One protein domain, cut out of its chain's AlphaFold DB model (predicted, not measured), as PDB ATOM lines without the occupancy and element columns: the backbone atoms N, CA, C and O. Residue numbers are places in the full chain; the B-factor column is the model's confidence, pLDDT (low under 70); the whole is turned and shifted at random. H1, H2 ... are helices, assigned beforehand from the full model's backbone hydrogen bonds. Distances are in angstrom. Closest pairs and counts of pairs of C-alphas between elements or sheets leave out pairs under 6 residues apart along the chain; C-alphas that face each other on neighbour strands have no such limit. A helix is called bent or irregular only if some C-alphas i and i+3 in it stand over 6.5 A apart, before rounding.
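This is residues 10 to 149 of the 150 residues of an uncharacterized protein of Aeromicrobium yanjiei (UniProt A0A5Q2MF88). Three helical hairpins follow one another, H1 with H2, H3 with H4, and H5 with H6; H5 lies in the middle between H2 and H6 and packs on both, while the hairpin of H3 and H4 stays apart from H5. H2 crosses H5 on one side, H6, the longest helix, runs beside H5 on the other, and the hairpin of H3 and H4 sits at one end, with H4 packed on the last part of H2 and the first part of H6. The printed part has 140 residues with six named helices, H1 to H6 in order, no named strand, and the class all helix. It is compact, with a radius of gyration of the C-alphas of 15.2 A, and spans 46 by 34 by 30 A.

H1, residues 10 to 19, and H2, residues 24 to 43, form a hairpin at a shallow tilt of 17 degrees, opposite ways; the closest C-alphas, those of Ala 19 and Val 27, are 5.4 A apart. H3, residues 52 to 64, and H4, residues 69 to 82, form a hairpin at a steep tilt of 39 degrees, and their closest C-alphas are those of Arg 62 and Ala 69, 6.0 A. With residues 41 to 42 alone H2 touches H4, the closest C-alphas being those of Asp 42 and Ala 69, 6.7 A. H5, residues 96 to 115, touches H2 about perpendicular at 79 degrees, with the C-alphas of Val 33 and Gln 102 closest at 5.8 A. H5 and H1 only just touch, with 3 pairs of C-alphas within 8 A, the closest being Phe 14 and Phe 109 at 6.6 A. H6, residues 121 to 147, forms a hairpin with H5 at a shallow tilt of 25 degrees; the C-alphas of Ser 107 and Val 134 come closest, 5.9 A. With residues 123 to 130 alone H6 touches residues 77 to 82 of H4, closest at the C-alphas of Arg 81 and Ser 126, 5.2 A. H3 and H6 are apart. Every O i to N i+4 pair is within hydrogen-bond range in H1, H2 and H5; the counts are 8 of 9 in H3, 8 of 10 in H4 and 21 of 23 in H6.

H1 begins at C-alpha 10, (69.973, -90.887, -25.260). H2 measures 28.2 A from first to last C-alpha, H5 28.1 A and H6 40.0 A. H4 and H6 are irregular: C-alphas 73 and 76 are 9.6 A apart, and C-alphas 122 and 125 are 7.5 A apart. H6 ends at C-alpha 147, (38.477, -77.197, -38.839).

The C-alphas farthest apart, those of Phe 64 and Val 149, are 49.1 A apart. The printed part has no cut. The link from H4 to H5, residues 83 to 95, is long, and residues 20 to 25 stand free. The mean pLDDT of the printed part is 95.2, and no printed residue is under 70.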
ATOM      1  N   LEU A  10      70.139 -91.666 -24.029       91.81
ATOM      2  CA  LEU A  10      69.973 -90.887 -25.260       91.81
ATOM      3  C   LEU A  10      68.793 -89.909 -25.216       91.81
ATOM      4  O   LEU A  10      68.845 -88.873 -25.885       91.81
ATOM      5  N   ILE A  11      67.734 -90.229 -24.469       94.56
ATOM      6  CA  ILE A  11      66.581 -89.345 -24.282       94.56
ATOM      7  C   ILE A  11      66.988 -88.187 -23.372       94.56
ATOM      8  O   ILE A  11      66.794 -87.031 -23.750       94.56
ATOM      9  N   ASP A  12      67.616 -88.468 -22.231       93.94
ATOM     10  CA  ASP A  12      68.067 -87.429 -21.304       93.94
ATOM     11  C   ASP A  12      69.084 -86.493 -21.942       93.94
ATOM     12  O   ASP A  12      68.891 -85.273 -21.938       93.94
ATOM     13  N   ASP A  13      70.091 -87.052 -22.604       94.69
ATOM     14  CA  ASP A  13      71.065 -86.308 -23.391       94.69
ATOM     15  C   ASP A  13      70.403 -85.395 -24.430       94.69
ATOM     16  O   ASP A  13      70.816 -84.249 -24.637       94.69
ATOM     17  N   PHE A  14      69.376 -85.898 -25.118       96.69
ATOM     18  CA  PHE A  14      68.612 -85.101 -26.068       96.69
ATOM     19  C   PHE A  14      67.878 -83.948 -25.379       96.69
ATOM     20  O   PHE A  14      67.947 -82.820 -25.869       96.69
ATOM     21  N   PHE A  15      67.196 -84.192 -24.258       96.81
ATOM     22  CA  PHE A  15      66.459 -83.147 -23.544       96.81
ATOM     23  C   PHE A  15      67.378 -82.086 -22.936       96.81
ATOM     24  O   PHE A  15      67.025 -80.903 -22.976       96.81
ATOM     25  N   LEU A  16      68.561 -82.477 -22.451       95.50
ATOM     26  CA  LEU A  16      69.603 -81.554 -22.001       95.50
ATOM     27  C   LEU A  16      70.010 -80.610 -23.138       95.50
ATOM     28  O   LEU A  16      69.826 -79.397 -23.017       95.50
ATOM     29  N   ARG A  17      70.421 -81.154 -24.293       96.38
ATOM     30  CA  ARG A  17      70.779 -80.345 -25.476       96.38
ATOM     31  C   ARG A  17      69.620 -79.501 -25.993       96.38
ATOM     32  O   ARG A  17      69.802 -78.366 -26.425       96.38
ATOM     33  N   LEU A  18      68.402 -80.039 -25.974       96.62
ATOM     34  CA  LEU A  18      67.215 -79.328 -26.441       96.62
ATOM     35  C   LEU A  18      66.929 -78.079 -25.585       96.62
ATOM     36  O   LEU A  18      66.429 -77.076 -26.110       96.62
ATOM     37  N   ALA A  19      67.237 -78.145 -24.287       96.25
ATOM     38  CA  ALA A  19      67.043 -77.074 -23.316       96.25
ATOM     39  C   ALA A  19      68.152 -76.005 -23.333       96.25
ATOM     40  O   ALA A  19      67.904 -74.882 -22.885       96.25
ATOM     41  N   GLU A  20      69.339 -76.307 -23.867       96.19
ATOM     42  CA  GLU A  20      70.470 -75.375 -23.909       96.19
ATOM     43  C   GLU A  20      70.108 -74.039 -24.580       96.19
ATOM     44  O   GLU A  20      69.511 -73.973 -25.660       96.19
ATOM     45  N   GLY A  21      70.440 -72.934 -23.902       96.00
ATOM     46  CA  GLY A  21      70.189 -71.572 -24.384       96.00
ATOM     47  C   GLY A  21      68.709 -71.176 -24.493       96.00
ATOM     48  O   GLY A  21      68.391 -70.127 -25.059       96.00
ATOM     49  N   ARG A  22      67.772 -71.991 -23.987       96.31
ATOM     50  CA  ARG A  22      66.333 -71.693 -24.026       96.31
ATOM     51  C   ARG A  22      65.869 -70.926 -22.794       96.31
ATOM     52  O   ARG A  22      66.432 -71.016 -21.709       96.31
ATOM     53  N   LYS A  23      64.770 -70.186 -22.958       96.69
ATOM     54  CA  LYS A  23      64.089 -69.512 -21.845       96.69
ATOM     55  C   LYS A  23      63.504 -70.546 -20.880       96.69
ATOM     56  O   LYS A  23      62.983 -71.569 -21.321       96.69
ATOM     57  N   ALA A  24      63.482 -70.223 -19.585       96.19
ATOM     58  CA  ALA A  24      62.994 -71.116 -18.527       96.19
ATOM     59  C   ALA A  24      61.579 -71.667 -18.784       96.19
ATOM     60  O   ALA A  24      61.289 -72.823 -18.490       96.19
ATOM     61  N   GLU A  25      60.689 -70.867 -19.374       95.19
ATOM     62  CA  GLU A  25      59.345 -71.326 -19.735       95.19
ATOM     63  C   GLU A  25      59.363 -72.436 -20.797       95.19
ATOM     64  O   GLU A  25      58.631 -73.419 -20.684       95.19
ATOM     65  N   THR A  26      60.220 -72.313 -21.811       94.12
ATOM     66  CA  THR A  26      60.396 -73.338 -22.845       94.12
ATOM     67  C   THR A  26      61.011 -74.605 -22.258       94.12
ATOM     68  O   THR A  26      60.539 -75.696 -22.563       94.12
ATOM     69  N   VAL A  27      61.993 -74.464 -21.362       96.69
ATOM     70  CA  VAL A  27      62.596 -75.598 -20.644       96.69
ATOM     71  C   VAL A  27      61.536 -76.365 -19.850       96.69
ATOM     72  O   VAL A  27      61.456 -77.585 -19.958       96.69
ATOM     73  N   ARG A  28      60.639 -75.666 -19.139       96.38
ATOM     74  CA  ARG A  28      59.517 -76.305 -18.428       96.38
ATOM     75  C   ARG A  28      58.578 -77.072 -19.363       96.38
ATOM     76  O   ARG A  28      58.102 -78.140 -18.993       96.38
ATOM     77  N   ARG A  29      58.312 -76.554 -20.567       95.56
ATOM     78  CA  ARG A  29      57.505 -77.262 -21.580       95.56
ATOM     79  C   ARG A  29      58.200 -78.539 -22.059       95.56
ATOM     80  O   ARG A  29      57.545 -79.567 -22.171       95.56
ATOM     81  N   TYR A  30      59.512 -78.501 -22.294       97.25
ATOM     82  CA  TYR A  30      60.277 -79.697 -22.666       97.25
ATOM     83  C   TYR A  30      60.309 -80.734 -21.544       97.25
ATOM     84  O   TYR A  30      60.048 -81.902 -21.809       97.25
ATOM     85  N   ALA A  31      60.518 -80.308 -20.298       95.88
ATOM     86  CA  ALA A  31      60.483 -81.201 -19.143       95.88
ATOM     87  C   ALA A  31      59.136 -81.931 -19.014       95.88
ATOM     88  O   ALA A  31      59.117 -83.128 -18.748       95.88
ATOM     89  N   ARG A  32      58.009 -81.253 -19.281       97.06
ATOM     90  CA  ARG A  32      56.690 -81.907 -19.312       97.06
ATOM     91  C   ARG A  32      56.582 -82.976 -20.395       97.06
ATOM     92  O   ARG A  32      56.029 -84.033 -20.126       97.06
ATOM     93  N   VAL A  33      57.098 -82.716 -21.598       98.00
ATOM     94  CA  VAL A  33      57.108 -83.734 -22.663       98.00
ATOM     95  C   VAL A  33      57.973 -84.927 -22.255       98.00
ATOM     96  O   VAL A  33      57.552 -86.055 -22.476       98.00
ATOM     97  N   ARG A  34      59.136 -84.690 -21.631       97.38
ATOM     98  CA  ARG A  34      60.005 -85.764 -21.124       97.38
ATOM     99  C   ARG A  34      59.287 -86.632 -20.096       97.38
ATOM    100  O   ARG A  34      59.284 -87.842 -20.240       97.38
ATOM    101  N   LEU A  35      58.648 -86.011 -19.103       96.19
ATOM    102  CA  LEU A  35      57.917 -86.737 -18.063       96.19
ATOM    103  C   LEU A  35      56.788 -87.589 -18.648       96.19
ATOM    104  O   LEU A  35      56.670 -88.746 -18.279       96.19
ATOM    105  N   ARG A  36      56.010 -87.052 -19.598       97.38
ATOM    106  CA  ARG A  36      54.971 -87.837 -20.286       97.38
ATOM    107  C   ARG A  36      55.549 -88.980 -21.114       97.38
ATOM    108  O   ARG A  36      54.939 -90.032 -21.183       97.38
ATOM    109  N   LEU A  37      56.702 -88.770 -21.751       97.62
ATOM    110  CA  LEU A  37      57.367 -89.830 -22.505       97.62
ATOM    111  C   LEU A  37      57.833 -90.957 -21.577       97.62
ATOM    112  O   LEU A  37      57.671 -92.113 -21.934       97.62
ATOM    113  N   TYR A  38      58.386 -90.635 -20.407       96.00
ATOM    114  CA  TYR A  38      58.789 -91.647 -19.424       96.00
ATOM    115  C   TYR A  38      57.586 -92.392 -18.866       96.00
ATOM    116  O   TYR A  38      57.557 -93.610 -18.943       96.00
ATOM    117  N   ASP A  39      56.552 -91.665 -18.442       95.56
ATOM    118  CA  ASP A  39      55.305 -92.266 -17.967       95.56
ATOM    119  C   ASP A  39      54.706 -93.226 -19.010       95.56
ATOM    120  O   ASP A  39      54.450 -94.386 -18.704       95.56
ATOM    121  N   PHE A  40      54.625 -92.797 -20.275       96.75
ATOM    122  CA  PHE A  40      54.219 -93.659 -21.385       96.75
ATOM    123  C   PHE A  40      55.108 -94.910 -21.485       96.75
ATOM    124  O   PHE A  40      54.604 -96.027 -21.447       96.75
ATOM    125  N   LEU A  41      56.432 -94.752 -21.581       95.81
ATOM    126  CA  LEU A  41      57.359 -95.875 -21.777       95.81
ATOM    127  C   LEU A  41      57.427 -96.841 -20.584       95.81
ATOM    128  O   LEU A  41      57.758 -98.011 -20.787       95.81
ATOM    129  N   ASP A  42      57.107 -96.389 -19.376       93.62
ATOM    130  CA  ASP A  42      57.202 -97.178 -18.146       93.62
ATOM    131  C   ASP A  42      55.861 -97.820 -17.751       93.62
ATOM    132  O   ASP A  42      55.849 -98.929 -17.211       93.62
ATOM    133  N   VAL A  43      54.728 -97.171 -18.047       91.88
ATOM    134  CA  VAL A  43      53.404 -97.566 -17.532       91.88
ATOM    135  C   VAL A  43      52.488 -98.148 -18.605       91.88
ATOM    136  O   VAL A  43      51.783 -99.120 -18.323       91.88
ATOM    137  N   ASP A  44      52.497 -97.609 -19.824       94.25
ATOM    138  CA  ASP A  44      51.495 -97.976 -20.826       94.25
ATOM    139  C   ASP A  44      51.724 -99.376 -21.412       94.25
ATOM    140  O   ASP A  44      52.839 -99.922 -21.425       94.25
ATOM    141  N   ASP A  45      50.639 -99.965 -21.916       92.06
ATOM    142  CA  ASP A  45      50.664-101.245 -22.616       92.06
ATOM    143  C   ASP A  45      51.268-101.087 -24.023       92.06
ATOM    144  O   ASP A  45      50.737-100.396 -24.897       92.06
ATOM    145  N   MET A  46      52.398-101.762 -24.235       93.75
ATOM    146  CA  MET A  46      53.179-101.707 -25.470       93.75
ATOM    147  C   MET A  46      52.884-102.865 -26.427       93.75
ATOM    148  O   MET A  46      53.481-102.915 -27.501       93.75
ATOM    149  N   THR A  47      51.968-103.779 -26.083       92.94
ATOM    150  CA  THR A  47      51.668-104.992 -26.870       92.94
ATOM    151  C   THR A  47      51.291-104.708 -28.325       92.94
ATOM    152  O   THR A  47      51.610-105.495 -29.206       92.94
ATOM    153  N   GLN A  48      50.658-103.569 -28.608       93.19
ATOM    154  CA  GLN A  48      50.306-103.167 -29.975       93.19
ATOM    155  C   GLN A  48      51.505-102.695 -30.827       93.19
ATOM    156  O   GLN A  48      51.385-102.592 -32.048       93.19
ATOM    157  N   TRP A  49      52.640-102.369 -30.202       94.25
ATOM    158  CA  TRP A  49      53.827-101.797 -30.857       94.25
ATOM    159  C   TRP A  49      55.028-102.743 -30.880       94.25
ATOM    160  O   TRP A  49      56.004-102.473 -31.581       94.25
ATOM    161  N   LEU A  50      54.961-103.821 -30.105       95.19
ATOM    162  CA  LEU A  50      56.020-104.803 -29.936       95.19
ATOM    163  C   LEU A  50      55.570-106.165 -30.454       95.19
ATOM    164  O   LEU A  50      54.382-106.485 -30.470       95.19
ATOM    165  N   ASP A  51      56.538-106.983 -30.846       95.31
ATOM    166  CA  ASP A  51      56.279-108.384 -31.149       95.31
ATOM    167  C   ASP A  51      55.922-109.144 -29.851       95.31
ATOM    168  O   ASP A  51      56.338-108.726 -28.765       95.31
ATOM    169  N   PRO A  52      55.162-110.257 -29.915       95.25
ATOM    170  CA  PRO A  52      54.662-110.941 -28.717       95.25
ATOM    171  C   PRO A  52      55.748-111.347 -27.711       95.25
ATOM    172  O   PRO A  52      55.536-111.242 -26.501       95.25
ATOM    173  N   ASP A  53      56.912-111.773 -28.205       96.50
ATOM    174  CA  ASP A  53      58.045-112.174 -27.367       96.50
ATOM    175  C   ASP A  53      58.633-110.968 -26.616       96.50
ATOM    176  O   ASP A  53      58.833-111.033 -25.403       96.50
ATOM    177  N   ASP A  54      58.818-109.837 -27.304       96.94
ATOM    178  CA  ASP A  54      59.316-108.591 -26.711       96.94
ATOM    179  C   ASP A  54      58.328-108.008 -25.696       96.94
ATOM    180  O   ASP A  54      58.730-107.528 -24.636       96.94
ATOM    181  N   ALA A  55      57.027-108.067 -25.996       96.62
ATOM    182  CA  ALA A  55      55.984-107.627 -25.076       96.62
ATOM    183  C   ALA A  55      55.947-108.496 -23.809       96.62
ATOM    184  O   ALA A  55      55.816-107.969 -22.704       96.62
ATOM    185  N   THR A  56      56.111-109.813 -23.960       95.94
ATOM    186  CA  THR A  56      56.189-110.758 -22.836       95.94
ATOM    187  C   THR A  56      57.426-110.491 -21.986       95.94
ATOM    188  O   THR A  56      57.332-110.431 -20.760       95.94
ATOM    189  N   LEU A  57      58.579-110.286 -22.627       95.88
ATOM    190  CA  LEU A  57      59.830-109.995 -21.939       95.88
ATOM    191  C   LEU A  57      59.759-108.665 -21.176       95.88
ATOM    192  O   LEU A  57      60.155-108.601 -20.015       95.88
ATOM    193  N   LEU A  58      59.196-107.621 -21.791       96.50
ATOM    194  CA  LEU A  58      58.982-106.333 -21.135       96.50
ATOM    195  C   LEU A  58      58.011-106.442 -19.953       96.50
ATOM    196  O   LEU A  58      58.249-105.835 -18.910       96.50
ATOM    197  N   ALA A  59      56.918-107.193 -20.104       95.19
ATOM    198  CA  ALA A  59      55.968-107.414 -19.020       95.19
ATOM    199  C   ALA A  59      56.646-108.095 -17.825       95.19
ATOM    200  O   ALA A  59      56.485-107.628 -16.702       95.19
ATOM    201  N   ALA A  60      57.459-109.126 -18.082       94.69
ATOM    202  CA  ALA A  60      58.233-109.809 -17.052       94.69
ATOM    203  C   ALA A  60      59.237-108.868 -16.362       94.69
ATOM    204  O   ALA A  60      59.297-108.846 -15.138       94.69
ATOM    205  N   GLU A  61      59.979-108.045 -17.111       94.25
ATOM    206  CA  GLU A  61      60.916-107.079 -16.514       94.25
ATOM    207  C   GLU A  61      60.193-106.079 -15.601       94.25
ATOM    208  O   GLU A  61      60.627-105.827 -14.476       94.25
ATOM    209  N   ARG A  62      59.041-105.561 -16.047       94.25
ATOM    210  CA  ARG A  62      58.227-104.595 -15.294       94.25
ATOM    211  C   ARG A  62      57.661-105.151 -13.982       94.25
ATOM    212  O   ARG A  62      57.258-104.352 -13.133       94.25
ATOM    213  N   GLU A  63      57.626-106.473 -13.791       93.69
ATOM    214  CA  GLU A  63      57.301-107.086 -12.494       93.69
ATOM    215  C   GLU A  63      58.409-106.863 -11.451       93.69
ATOM    216  O   GLU A  63      58.117-106.800 -10.256       93.69
ATOM    217  N   PHE A  64      59.663-106.699 -11.888       91.00
ATOM    218  CA  PHE A  64      60.821-106.479 -11.018       91.00
ATOM    219  C   PHE A  64      61.220-105.005 -10.936       91.00
ATOM    220  O   PHE A  64      61.380-104.467  -9.839       91.00
ATOM    221  N   VAL A  65      61.382-104.348 -12.086       89.12
ATOM    222  CA  VAL A  65      61.777-102.941 -12.200       89.12
ATOM    223  C   VAL A  65      60.932-102.302 -13.287       89.12
ATOM    224  O   VAL A  65      61.001-102.699 -14.443       89.12
ATOM    225  N   ARG A  66      60.111-101.314 -12.920       87.50
ATOM    226  CA  ARG A  66      59.234-100.625 -13.877       87.50
ATOM    227  C   ARG A  66      59.957 -99.510 -14.622       87.50
ATOM    228  O   ARG A  66      59.899 -99.460 -15.848       87.50
ATOM    229  N   ASP A  67      60.620 -98.638 -13.876       91.69
ATOM    230  CA  ASP A  67      61.241 -97.432 -14.415       91.69
ATOM    231  C   ASP A  67      62.439 -97.812 -15.295       91.69
ATOM    232  O   ASP A  67      63.373 -98.477 -14.842       91.69
ATOM    233  N   GLY A  68      62.404 -97.422 -16.571       90.88
ATOM    234  CA  GLY A  68      63.469 -97.725 -17.529       90.88
ATOM    235  C   GLY A  68      63.473 -99.167 -18.049       90.88
ATOM    236  O   GLY A  68      64.401 -99.544 -18.774       90.88
ATOM    237  N   ALA A  69      62.452 -99.976 -17.741       93.75
ATOM    238  CA  ALA A  69      62.377-101.387 -18.140       93.75
ATOM    239  C   ALA A  69      62.512-101.571 -19.656       93.75
ATOM    240  O   ALA A  69      63.324-102.361 -20.138       93.75
ATOM    241  N   LEU A  70      61.764-100.782 -20.434       95.12
ATOM    242  CA  LEU A  70      61.780-100.891 -21.893       95.12
ATOM    243  C   LEU A  70      63.145-100.519 -22.481       95.12
ATOM    244  O   LEU A  70      63.580-101.168 -23.431       95.12
ATOM    245  N   TRP A  71      63.865 -99.552 -21.902       94.31
ATOM    246  CA  TRP A  71      65.244 -99.275 -22.315       94.31
ATOM    247  C   TRP A  71      66.169-100.447 -22.013       94.31
ATOM    248  O   TRP A  71      66.989-100.823 -22.844       94.31
ATOM    249  N   THR A  72      66.055-100.998 -20.809       92.44
ATOM    250  CA  THR A  72      66.943-102.054 -20.322       92.44
ATOM    251  C   THR A  72      66.804-103.319 -21.163       92.44
ATOM    252  O   THR A  72      67.803-103.935 -21.523       92.44
ATOM    253  N   VAL A  73      65.570-103.660 -21.537       94.31
ATOM    254  CA  VAL A  73      65.253-104.886 -22.274       94.31
ATOM    255  C   VAL A  73      65.425-104.720 -23.782       94.31
ATOM    256  O   VAL A  73      66.043-105.561 -24.431       94.31
ATOM    257  N   LEU A  74      64.867-103.650 -24.354       94.69
ATOM    258  CA  LEU A  74      64.727-103.489 -25.810       94.69
ATOM    259  C   LEU A  74      65.590-102.356 -26.378       94.69
ATOM    260  O   LEU A  74      65.665-102.166 -27.597       94.69
ATOM    261  N   GLY A  75      66.234-101.575 -25.511       94.25
ATOM    262  CA  GLY A  75      67.097-100.472 -25.902       94.25
ATOM    263  C   GLY A  75      66.385 -99.408 -26.733       94.25
ATOM    264  O   GLY A  75      65.174 -99.184 -26.661       94.25
ATOM    265  N   LEU A  76      67.178 -98.733 -27.567       94.44
ATOM    266  CA  LEU A  76      66.686 -97.678 -28.448       94.44
ATOM    267  C   LEU A  76      65.690 -98.195 -29.494       94.44
ATOM    268  O   LEU A  76      64.789 -97.452 -29.882       94.44
ATOM    269  N   ASP A  77      65.848 -99.430 -29.968       95.69
ATOM    270  CA  ASP A  77      64.951 -99.988 -30.979       95.69
ATOM    271  C   ASP A  77      63.521-100.115 -30.447       95.69
ATOM    272  O   ASP A  77      62.591 -99.606 -31.078       95.69
ATOM    273  N   GLY A  78      63.364-100.672 -29.240       96.56
ATOM    274  CA  GLY A  78      62.075-100.729 -28.551       96.56
ATOM    275  C   GLY A  78      61.447 -99.345 -28.385       96.56
ATOM    276  O   GLY A  78      60.278 -99.155 -28.717       96.56
ATOM    277  N   VAL A  79      62.234 -98.335 -27.984       96.62
ATOM    278  CA  VAL A  79      61.732 -96.951 -27.883       96.62
ATOM    279  C   VAL A  79      61.182 -96.477 -29.219       96.62
ATOM    280  O   VAL A  79      60.064 -95.972 -29.287       96.62
ATOM    281  N   LEU A  80      61.959 -96.633 -30.293       97.75
ATOM    282  CA  LEU A  80      61.567 -96.184 -31.626       97.75
ATOM    283  C   LEU A  80      60.309 -96.902 -32.130       97.75
ATOM    284  O   LEU A  80      59.477 -96.254 -32.773       97.75
ATOM    285  N   ARG A  81      60.150 -98.196 -31.822       97.81
ATOM    286  CA  ARG A  81      58.945 -98.974 -32.144       97.81
ATOM    287  C   ARG A  81      57.706 -98.495 -31.387       97.81
ATOM    288  O   ARG A  81      56.637 -98.469 -31.989       97.81
ATOM    289  N   CYS A  82      57.851 -98.036 -30.142       97.94
ATOM    290  CA  CYS A  82      56.744 -97.560 -29.301       97.94
ATOM    291  C   CYS A  82      56.387 -96.073 -29.487       97.94
ATOM    292  O   CYS A  82      55.266 -95.667 -29.183       97.94
ATOM    293  N   LEU A  83      57.287 -95.243 -30.035       97.88
ATOM    294  CA  LEU A  83      57.014 -93.817 -30.295       97.88
ATOM    295  C   LEU A  83      55.733 -93.514 -31.099       97.88
ATOM    296  O   LEU A  83      55.147 -92.459 -30.857       97.88
ATOM    297  N   PRO A  84      55.277 -94.347 -32.056       98.19
ATOM    298  CA  PRO A  84      53.978 -94.164 -32.687       98.19
ATOM    299  C   PRO A  84      52.812 -94.109 -31.700       98.19
ATOM    300  O   PRO A  84      51.940 -93.270 -31.896       98.19
ATOM    301  N   GLY A  85      52.839 -94.921 -30.637       97.81
ATOM    302  CA  GLY A  85      51.841 -94.896 -29.567       97.81
ATOM    303  C   GLY A  85      51.834 -93.583 -28.808       97.81
ATOM    304  O   GLY A  85      50.795 -92.976 -28.638       97.81
ATOM    305  N   PHE A  86      53.002 -93.039 -28.482       98.19
ATOM    306  CA  PHE A  86      53.090 -91.738 -27.808       98.19
ATOM    307  C   PHE A  86      52.576 -90.546 -28.651       98.19
ATOM    308  O   PHE A  86      52.518 -89.399 -28.192       98.19
ATOM    309  N   LEU A  87      52.271 -90.786 -29.927       98.19
ATOM    310  CA  LEU A  87      51.816 -89.791 -30.891       98.19
ATOM    311  C   LEU A  87      50.375 -90.026 -31.360       98.19
ATOM    312  O   LEU A  87      49.948 -89.350 -32.300       98.19
ATOM    313  N   THR A  88      49.647 -90.964 -30.752       96.12
ATOM    314  CA  THR A  88      48.216 -91.162 -30.994       96.12
ATOM    315  C   THR A  88      47.378 -90.126 -30.242       96.12
ATOM    316  O   THR A  88      47.835 -89.511 -29.278       96.12
ATOM    317  N   ASP A  89      46.146 -89.902 -30.700       93.50
ATOM    318  CA  ASP A  89      45.282 -88.821 -30.206       93.50
ATOM    319  C   ASP A  89      44.945 -88.956 -28.707       93.50
ATOM    320  O   ASP A  89      44.819 -87.953 -28.010       93.50
ATOM    321  N   ASP A  90      44.864 -90.185 -28.194       93.62
ATOM    322  CA  ASP A  90      44.670 -90.522 -26.778       93.62
ATOM    323  C   ASP A  90      45.872 -90.158 -25.893       93.62
ATOM    324  O   ASP A  90      45.693 -89.843 -24.717       93.62
ATOM    325  N   GLN A  91      47.079 -90.132 -26.462       96.75
ATOM    326  CA  GLN A  91      48.324 -89.782 -25.765       96.75
ATOM    327  C   GLN A  91      48.716 -88.308 -25.940       96.75
ATOM    328  O   GLN A  91      49.613 -87.787 -25.258       96.75
ATOM    329  N   LEU A  92      48.069 -87.600 -26.868       96.69
ATOM    330  CA  LEU A  92      48.313 -86.183 -27.082       96.69
ATOM    331  C   LEU A  92      47.609 -85.332 -26.007       96.69
ATOM    332  O   LEU A  92      46.445 -85.545 -25.675       96.69
ATOM    333  N   PRO A  93      48.278 -84.293 -25.474       95.81
ATOM    334  CA  PRO A  93      47.646 -83.339 -24.575       95.81
ATOM    335  C   PRO A  93      46.420 -82.671 -25.197       95.81
ATOM    336  O   PRO A  93      46.480 -82.182 -26.322       95.81
ATOM    337  N   THR A  94      45.363 -82.489 -24.406       93.38
ATOM    338  CA  THR A  94      44.134 -81.796 -24.836       93.38
ATOM    339  C   THR A  94      44.376 -80.354 -25.294       93.38
ATOM    340  O   THR A  94      43.679 -79.830 -26.161       93.38
ATOM    341  N   SER A  95      45.388 -79.682 -24.738       94.25
ATOM    342  CA  SER A  95      45.804 -78.366 -25.221       94.25
ATOM    343  C   SER A  95      46.532 -78.491 -26.556       94.25
ATOM    344  O   SER A  95      47.661 -78.980 -26.618       94.25
ATOM    345  N   ALA A  96      45.958 -77.913 -27.612       92.88
ATOM    346  CA  ALA A  96      46.549 -77.920 -28.950       92.88
ATOM    347  C   ALA A  96      47.965 -77.301 -29.014       92.88
ATOM    348  O   ALA A  96      48.750 -77.606 -29.913       92.88
ATOM    349  N   ALA A  97      48.317 -76.400 -28.090       92.81
ATOM    350  CA  ALA A  97      49.674 -75.861 -27.993       92.81
ATOM    351  C   ALA A  97      50.661 -76.891 -27.414       92.81
ATOM    352  O   ALA A  97      51.783 -77.018 -27.907       92.81
ATOM    353  N   GLU A  98      50.239 -77.643 -26.397       95.81
ATOM    354  CA  GLU A  98      51.045 -78.694 -25.767       95.81
ATOM    355  C   GLU A  98      51.136 -79.948 -26.655       95.81
ATOM    356  O   GLU A  98      52.216 -80.531 -26.740       95.81
ATOM    357  N   ALA A  99      50.077 -80.307 -27.391       97.44
ATOM    358  CA  ALA A  99      50.118 -81.373 -28.398       97.44
ATOM    359  C   ALA A  99      51.137 -81.074 -29.502       97.44
ATOM    360  O   ALA A  99      52.028 -81.878 -29.780       97.44
ATOM    361  N   ARG A 100      51.106 -79.860 -30.068       97.00
ATOM    362  CA  ARG A 100      52.118 -79.426 -31.046       97.00
ATOM    363  C   ARG A 100      53.524 -79.435 -30.462       97.00
ATOM    364  O   ARG A 100      54.471 -79.766 -31.176       97.00
ATOM    365  N   MET A 101      53.673 -79.074 -29.187       97.12
ATOM    366  CA  MET A 101      54.962 -79.157 -28.506       97.12
ATOM    367  C   MET A 101      55.455 -80.605 -28.436       97.12
ATOM    368  O   MET A 101      56.586 -80.852 -28.844       97.12
ATOM    369  N   GLN A 102      54.618 -81.551 -28.002       98.50
ATOM    370  CA  GLN A 102      54.954 -82.979 -27.944       98.50
ATOM    371  C   GLN A 102      55.418 -83.501 -29.305       98.50
ATOM    372  O   GLN A 102      56.555 -83.952 -29.438       98.50
ATOM    373  N   VAL A 103      54.603 -83.322 -30.347       98.56
ATOM    374  CA  VAL A 103      54.936 -83.762 -31.711       98.56
ATOM    375  C   VAL A 103      56.219 -83.094 -32.229       98.56
ATOM    376  O   VAL A 103      57.050 -83.728 -32.883       98.56
ATOM    377  N   SER A 104      56.424 -81.806 -31.933       98.31
ATOM    378  CA  SER A 104      57.635 -81.075 -32.326       98.31
ATOM    379  C   SER A 104      58.888 -81.602 -31.625       98.31
ATOM    380  O   SER A 104      59.915 -81.796 -32.279       98.31
ATOM    381  N   VAL A 105      58.807 -81.873 -30.322       98.50
ATOM    382  CA  VAL A 105      59.908 -82.434 -29.531       98.50
ATOM    383  C   VAL A 105      60.273 -83.826 -30.039       98.50
ATOM    384  O   VAL A 105      61.438 -84.048 -30.359       98.50
ATOM    385  N   ILE A 106      59.298 -84.718 -30.231       98.50
ATOM    386  CA  ILE A 106      59.558 -86.074 -30.739       98.50
ATOM    387  C   ILE A 106      60.113 -86.041 -32.167       98.50
ATOM    388  O   ILE A 106      61.069 -86.747 -32.486       98.50
ATOM    389  N   SER A 107      59.622 -85.142 -33.024       98.56
ATOM    390  CA  SER A 107      60.221 -84.937 -34.347       98.56
ATOM    391  C   SER A 107      61.693 -84.542 -34.280       98.56
ATOM    392  O   SER A 107      62.470 -84.962 -35.144       98.56
ATOM    393  N   ARG A 108      62.060 -83.676 -33.331       98.44
ATOM    394  CA  ARG A 108      63.443 -83.234 -33.141       98.44
ATOM    395  C   ARG A 108      64.292 -84.359 -32.581       98.44
ATOM    396  O   ARG A 108      65.385 -84.536 -33.092       98.44
ATOM    397  N   PHE A 109      63.772 -85.144 -31.640       98.44
ATOM    398  CA  PHE A 109      64.456 -86.316 -31.095       98.44
ATOM    399  C   PHE A 109      64.840 -87.299 -32.201       98.44
ATOM    400  O   PHE A 109      66.011 -87.583 -32.425       98.44
ATOM    401  N   VAL A 110      63.860 -87.709 -33.000       97.88
ATOM    402  CA  VAL A 110      64.059 -88.634 -34.121       97.88
ATOM    403  C   VAL A 110      65.015 -88.063 -35.183       97.88
ATOM    404  O   VAL A 110      65.791 -88.790 -35.806       97.88
ATOM    405  N   THR A 111      64.987 -86.746 -35.398       97.75
ATOM    406  CA  THR A 111      65.924 -86.061 -36.305       97.75
ATOM    407  C   THR A 111      67.341 -85.997 -35.730       97.75
ATOM    408  O   THR A 111      68.290 -86.191 -36.485       97.75
ATOM    409  N   ASP A 112      67.490 -85.749 -34.427       97.12
ATOM    410  CA  ASP A 112      68.771 -85.723 -33.713       97.12
ATOM    411  C   ASP A 112      69.447 -87.091 -33.780       97.12
ATOM    412  O   ASP A 112      70.582 -87.186 -34.244       97.12
ATOM    413  N   LEU A 113      68.709 -88.155 -33.449       96.38
ATOM    414  CA  LEU A 113      69.186 -89.538 -33.534       96.38
ATOM    415  C   LEU A 113      69.742 -89.869 -34.923       96.38
ATOM    416  O   LEU A 113      70.834 -90.422 -35.048       96.38
ATOM    417  N   ARG A 114      69.014 -89.480 -35.978       95.69
ATOM    418  CA  ARG A 114      69.454 -89.669 -37.363       95.69
ATOM    419  C   ARG A 114      70.703 -88.853 -37.684       95.69
ATOM    420  O   ARG A 114      71.654 -89.391 -38.237       95.69
ATOM    421  N   ASN A 115      70.679 -87.552 -37.403       96.31
ATOM    422  CA  ASN A 115      71.749 -86.632 -37.795       96.31
ATOM    423  C   ASN A 115      73.063 -86.928 -37.066       96.31
ATOM    424  O   ASN A 115      74.132 -86.673 -37.607       96.31
ATOM    425  N   ARG A 116      72.979 -87.460 -35.846       94.62
ATOM    426  CA  ARG A 116      74.133 -87.867 -35.043       94.62
ATOM    427  C   ARG A 116      74.549 -89.323 -35.284       94.62
ATOM    428  O   ARG A 116      75.453 -89.791 -34.604       94.62
ATOM    429  N   HIS A 117      73.906 -90.028 -36.222       93.75
ATOM    430  CA  HIS A 117      74.170 -91.436 -36.539       93.75
ATOM    431  C   HIS A 117      74.107 -92.367 -35.313       93.75
ATOM    432  O   HIS A 117      74.885 -93.306 -35.194       93.75
ATOM    433  N   LEU A 118      73.163 -92.111 -34.402       93.31
ATOM    434  CA  LEU A 118      73.002 -92.862 -33.147       93.31
ATOM    435  C   LEU A 118      72.104 -94.093 -33.283       93.31
ATOM    436  O   LEU A 118      71.850 -94.782 -32.302       93.31
ATOM    437  N   VAL A 119      71.582 -94.340 -34.485       94.50
ATOM    438  CA  VAL A 119      70.715 -95.481 -34.775       94.50
ATOM    439  C   VAL A 119      71.488 -96.465 -35.648       94.50
ATOM    440  O   VAL A 119      71.796 -96.116 -36.797       94.50
ATOM    441  N   PRO A 120      71.788 -97.670 -35.133       92.31
ATOM    442  CA  PRO A 120      72.365 -98.751 -35.922       92.31
ATOM    443  C   PRO A 120      71.526 -99.064 -37.166       92.31
ATOM    444  O   PRO A 120      70.318 -98.812 -37.194       92.31
ATOM    445  N   HIS A 121      72.162 -99.590 -38.212       92.44
ATOM    446  CA  HIS A 121      71.506 -99.811 -39.504       92.44
ATOM    447  C   HIS A 121      70.323-100.786 -39.401       92.44
ATOM    448  O   HIS A 121      69.279-100.579 -40.016       92.44
ATOM    449  N   GLU A 122      70.461-101.816 -38.573       94.31
ATOM    450  CA  GLU A 122      69.436-102.806 -38.252       94.31
ATOM    451  C   GLU A 122      68.151-102.191 -37.665       94.31
ATOM    452  O   GLU A 122      67.068-102.721 -37.892       94.31
ATOM    453  N   HIS A 123      68.230-101.024 -37.015       95.06
ATOM    454  CA  HIS A 123      67.085-100.341 -36.393       95.06
ATOM    455  C   HIS A 123      66.488 -99.230 -37.277       95.06
ATOM    456  O   HIS A 123      65.644 -98.434 -36.846       95.06
ATOM    457  N   TRP A 124      66.911 -99.124 -38.542       96.00
ATOM    458  CA  TRP A 124      66.426 -98.073 -39.443       96.00
ATOM    459  C   TRP A 124      64.929 -98.158 -39.716       96.00
ATOM    460  O   TRP A 124      64.283 -97.123 -39.897       96.00
ATOM    461  N   GLN A 125      64.358 -99.362 -39.726       96.94
ATOM    462  CA  GLN A 125      62.920 -99.534 -39.904       96.94
ATOM    463  C   GLN A 125      62.137 -98.873 -38.763       96.94
ATOM    464  O   GLN A 125      61.219 -98.096 -39.035       96.94
ATOM    465  N   SER A 126      62.549 -99.092 -37.515       97.44
ATOM    466  CA  SER A 126      61.961 -98.483 -36.315       97.44
ATOM    467  C   SER A 126      62.102 -96.959 -36.336       97.44
ATOM    468  O   SER A 126      61.143 -96.225 -36.091       97.44
ATOM    469  N   LEU A 127      63.259 -96.446 -36.769       97.88
ATOM    470  CA  LEU A 127      63.452 -95.009 -36.976       97.88
ATOM    471  C   LEU A 127      62.488 -94.438 -38.031       97.88
ATOM    472  O   LEU A 127      61.900 -93.369 -37.838       97.88
ATOM    473  N   LEU A 128      62.322 -95.119 -39.168       97.88
ATOM    474  CA  LEU A 128      61.396 -94.700 -40.223       97.88
ATOM    475  C   LEU A 128      59.938 -94.759 -39.758       97.88
ATOM    476  O   LEU A 128      59.157 -93.875 -40.120       97.88
ATOM    477  N   LEU A 129      59.578 -95.752 -38.945       97.69
ATOM    478  CA  LEU A 129      58.261 -95.879 -38.331       97.69
ATOM    479  C   LEU A 129      57.958 -94.673 -37.431       97.69
ATOM    480  O   LEU A 129      56.964 -93.979 -37.663       97.69
ATOM    481  N   ALA A 130      58.862 -94.339 -36.505       98.19
ATOM    482  CA  ALA A 130      58.735 -93.164 -35.643       98.19
ATOM    483  C   ALA A 130      58.602 -91.862 -36.457       98.19
ATOM    484  O   ALA A 130      57.751 -91.014 -36.179       98.19
ATOM    485  N   ARG A 131      59.384 -91.707 -37.537       98.25
ATOM    486  CA  ARG A 131      59.270 -90.549 -38.447       98.25
ATOM    487  C   ARG A 131      57.908 -90.461 -39.121       98.25
ATOM    488  O   ARG A 131      57.369 -89.364 -39.257       98.25
ATOM    489  N   ARG A 132      57.364 -91.589 -39.583       98.31
ATOM    490  CA  ARG A 132      56.032 -91.638 -40.206       98.31
ATOM    491  C   ARG A 132      54.946 -91.265 -39.207       98.31
ATOM    492  O   ARG A 132      54.074 -90.480 -39.568       98.31
ATOM    493  N   ALA A 133      55.033 -91.749 -37.970       98.19
ATOM    494  CA  ALA A 133      54.104 -91.372 -36.909       98.19
ATOM    495  C   ALA A 133      54.139 -89.863 -36.622       98.19
ATOM    496  O   ALA A 133      53.096 -89.217 -36.631       98.19
ATOM    497  N   VAL A 134      55.334 -89.268 -36.517       98.56
ATOM    498  CA  VAL A 134      55.494 -87.807 -36.390       98.56
ATOM    499  C   VAL A 134      54.812 -87.055 -37.534       98.56
ATOM    500  O   VAL A 134      54.136 -86.057 -37.296       98.56
ATOM    501  N   MET A 135      54.995 -87.498 -38.782       98.06
ATOM    502  CA  MET A 135      54.361 -86.846 -39.933       98.06
ATOM    503  C   MET A 135      52.834 -86.956 -39.874       98.06
ATOM    504  O   MET A 135      52.159 -85.960 -40.112       98.06
ATOM    505  N   ARG A 136      52.296 -88.126 -39.507       97.69
ATOM    506  CA  ARG A 136      50.847 -88.332 -39.347       97.69
ATOM    507  C   ARG A 136      50.263 -87.434 -38.257       97.69
ATOM    508  O   ARG A 136      49.316 -86.708 -38.539       97.69
ATOM    509  N   ALA A 137      50.875 -87.413 -37.074       97.81
ATOM    510  CA  ALA A 137      50.430 -86.582 -35.956       97.81
ATOM    511  C   ALA A 137      50.472 -85.082 -36.298       97.81
ATOM    512  O   ALA A 137      49.569 -84.328 -35.947       97.81
ATOM    513  N   ARG A 138      51.489 -84.627 -37.047       97.00
ATOM    514  CA  ARG A 138      51.537 -83.242 -37.547       97.00
ATOM    515  C   ARG A 138      50.376 -82.916 -38.476       97.00
ATOM    516  O   ARG A 138      49.721 -81.901 -38.263       97.00
ATOM    517  N   THR A 139      50.143 -83.756 -39.483       96.62
ATOM    518  CA  THR A 139      49.046 -83.557 -40.437       96.62
ATOM    519  C   THR A 139      47.702 -83.511 -39.716       96.62
ATOM    520  O   THR A 139      46.919 -82.600 -39.961       96.62
ATOM    521  N   HIS A 140      47.480 -84.424 -38.767       95.06
ATOM    522  CA  HIS A 140      46.276 -84.451 -37.942       95.06
ATOM    523  C   HIS A 140      46.058 -83.120 -37.196       95.06
ATOM    524  O   HIS A 140      45.033 -82.467 -37.389       95.06
ATOM    525  N   LEU A 141      47.060 -82.638 -36.447       94.88
ATOM    526  CA  LEU A 141      46.976 -81.371 -35.697       94.88
ATOM    527  C   LEU A 141      46.805 -80.120 -36.581       94.88
ATOM    528  O   LEU A 141      46.326 -79.077 -36.110       94.88
ATOM    529  N   ASP A 142      47.261 -80.174 -37.833       93.81
ATOM    530  CA  ASP A 142      47.057 -79.105 -38.811       93.81
ATOM    531  C   ASP A 142      45.632 -79.116 -39.372       93.81
ATOM    532  O   ASP A 142      45.035 -78.046 -39.528       93.81
ATOM    533  N   ASP A 143      45.069 -80.295 -39.626       92.50
ATOM    534  CA  ASP A 143      43.694 -80.449 -40.091       92.50
ATOM    535  C   ASP A 143      42.683 -80.064 -39.004       92.50
ATOM    536  O   ASP A 143      41.740 -79.322 -39.287       92.50
ATOM    537  N   GLU A 144      42.914 -80.454 -37.749       90.56
ATOM    538  CA  GLU A 144      42.113 -79.993 -36.608       90.56
ATOM    539  C   GLU A 144      42.127 -78.468 -36.477       90.56
ATOM    540  O   GLU A 144      41.086 -77.837 -36.285       90.56
ATOM    541  N   ARG A 145      43.301 -77.844 -36.654       89.25
ATOM    542  CA  ARG A 145      43.423 -76.381 -36.628       89.25
ATOM    543  C   ARG A 145      42.591 -75.725 -37.722       89.25
ATOM    544  O   ARG A 145      41.983 -74.695 -37.466       89.25
ATOM    545  N   ARG A 146      42.607 -76.281 -38.937       89.75
ATOM    546  CA  ARG A 146      41.826 -75.750 -40.063       89.75
ATOM    547  C   ARG A 146      40.330 -75.872 -39.800       89.75
ATOM    548  O   ARG A 146      39.607 -74.931 -40.098       89.75
ATOM    549  N   ARG A 147      39.885 -76.987 -39.213       87.50
ATOM    550  CA  ARG A 147      38.477 -77.197 -38.839       87.50
ATOM    551  C   ARG A 147      38.008 -76.231 -37.753       87.50
ATOM    552  O   ARG A 147      36.889 -75.764 -37.836       87.50
ATOM    553  N   ALA A 148      38.859 -75.897 -36.782       82.00
ATOM    554  CA  ALA A 148      38.509 -74.992 -35.682       82.00
ATOM    555  C   ALA A 148      38.400 -73.501 -36.074       82.00
ATOM    556  O   ALA A 148      38.029 -72.680 -35.238       82.00
ATOM    557  N   VAL A 149      38.780 -73.129 -37.302       71.44
ATOM    558  CA  VAL A 149      38.728 -71.745 -37.817       71.44
ATOM    559  C   VAL A 149      37.472 -71.494 -38.673       71.44
ATOM    560  O   VAL A 149      37.204 -70.351 -39.036       71.44
TER     561      VAL A 149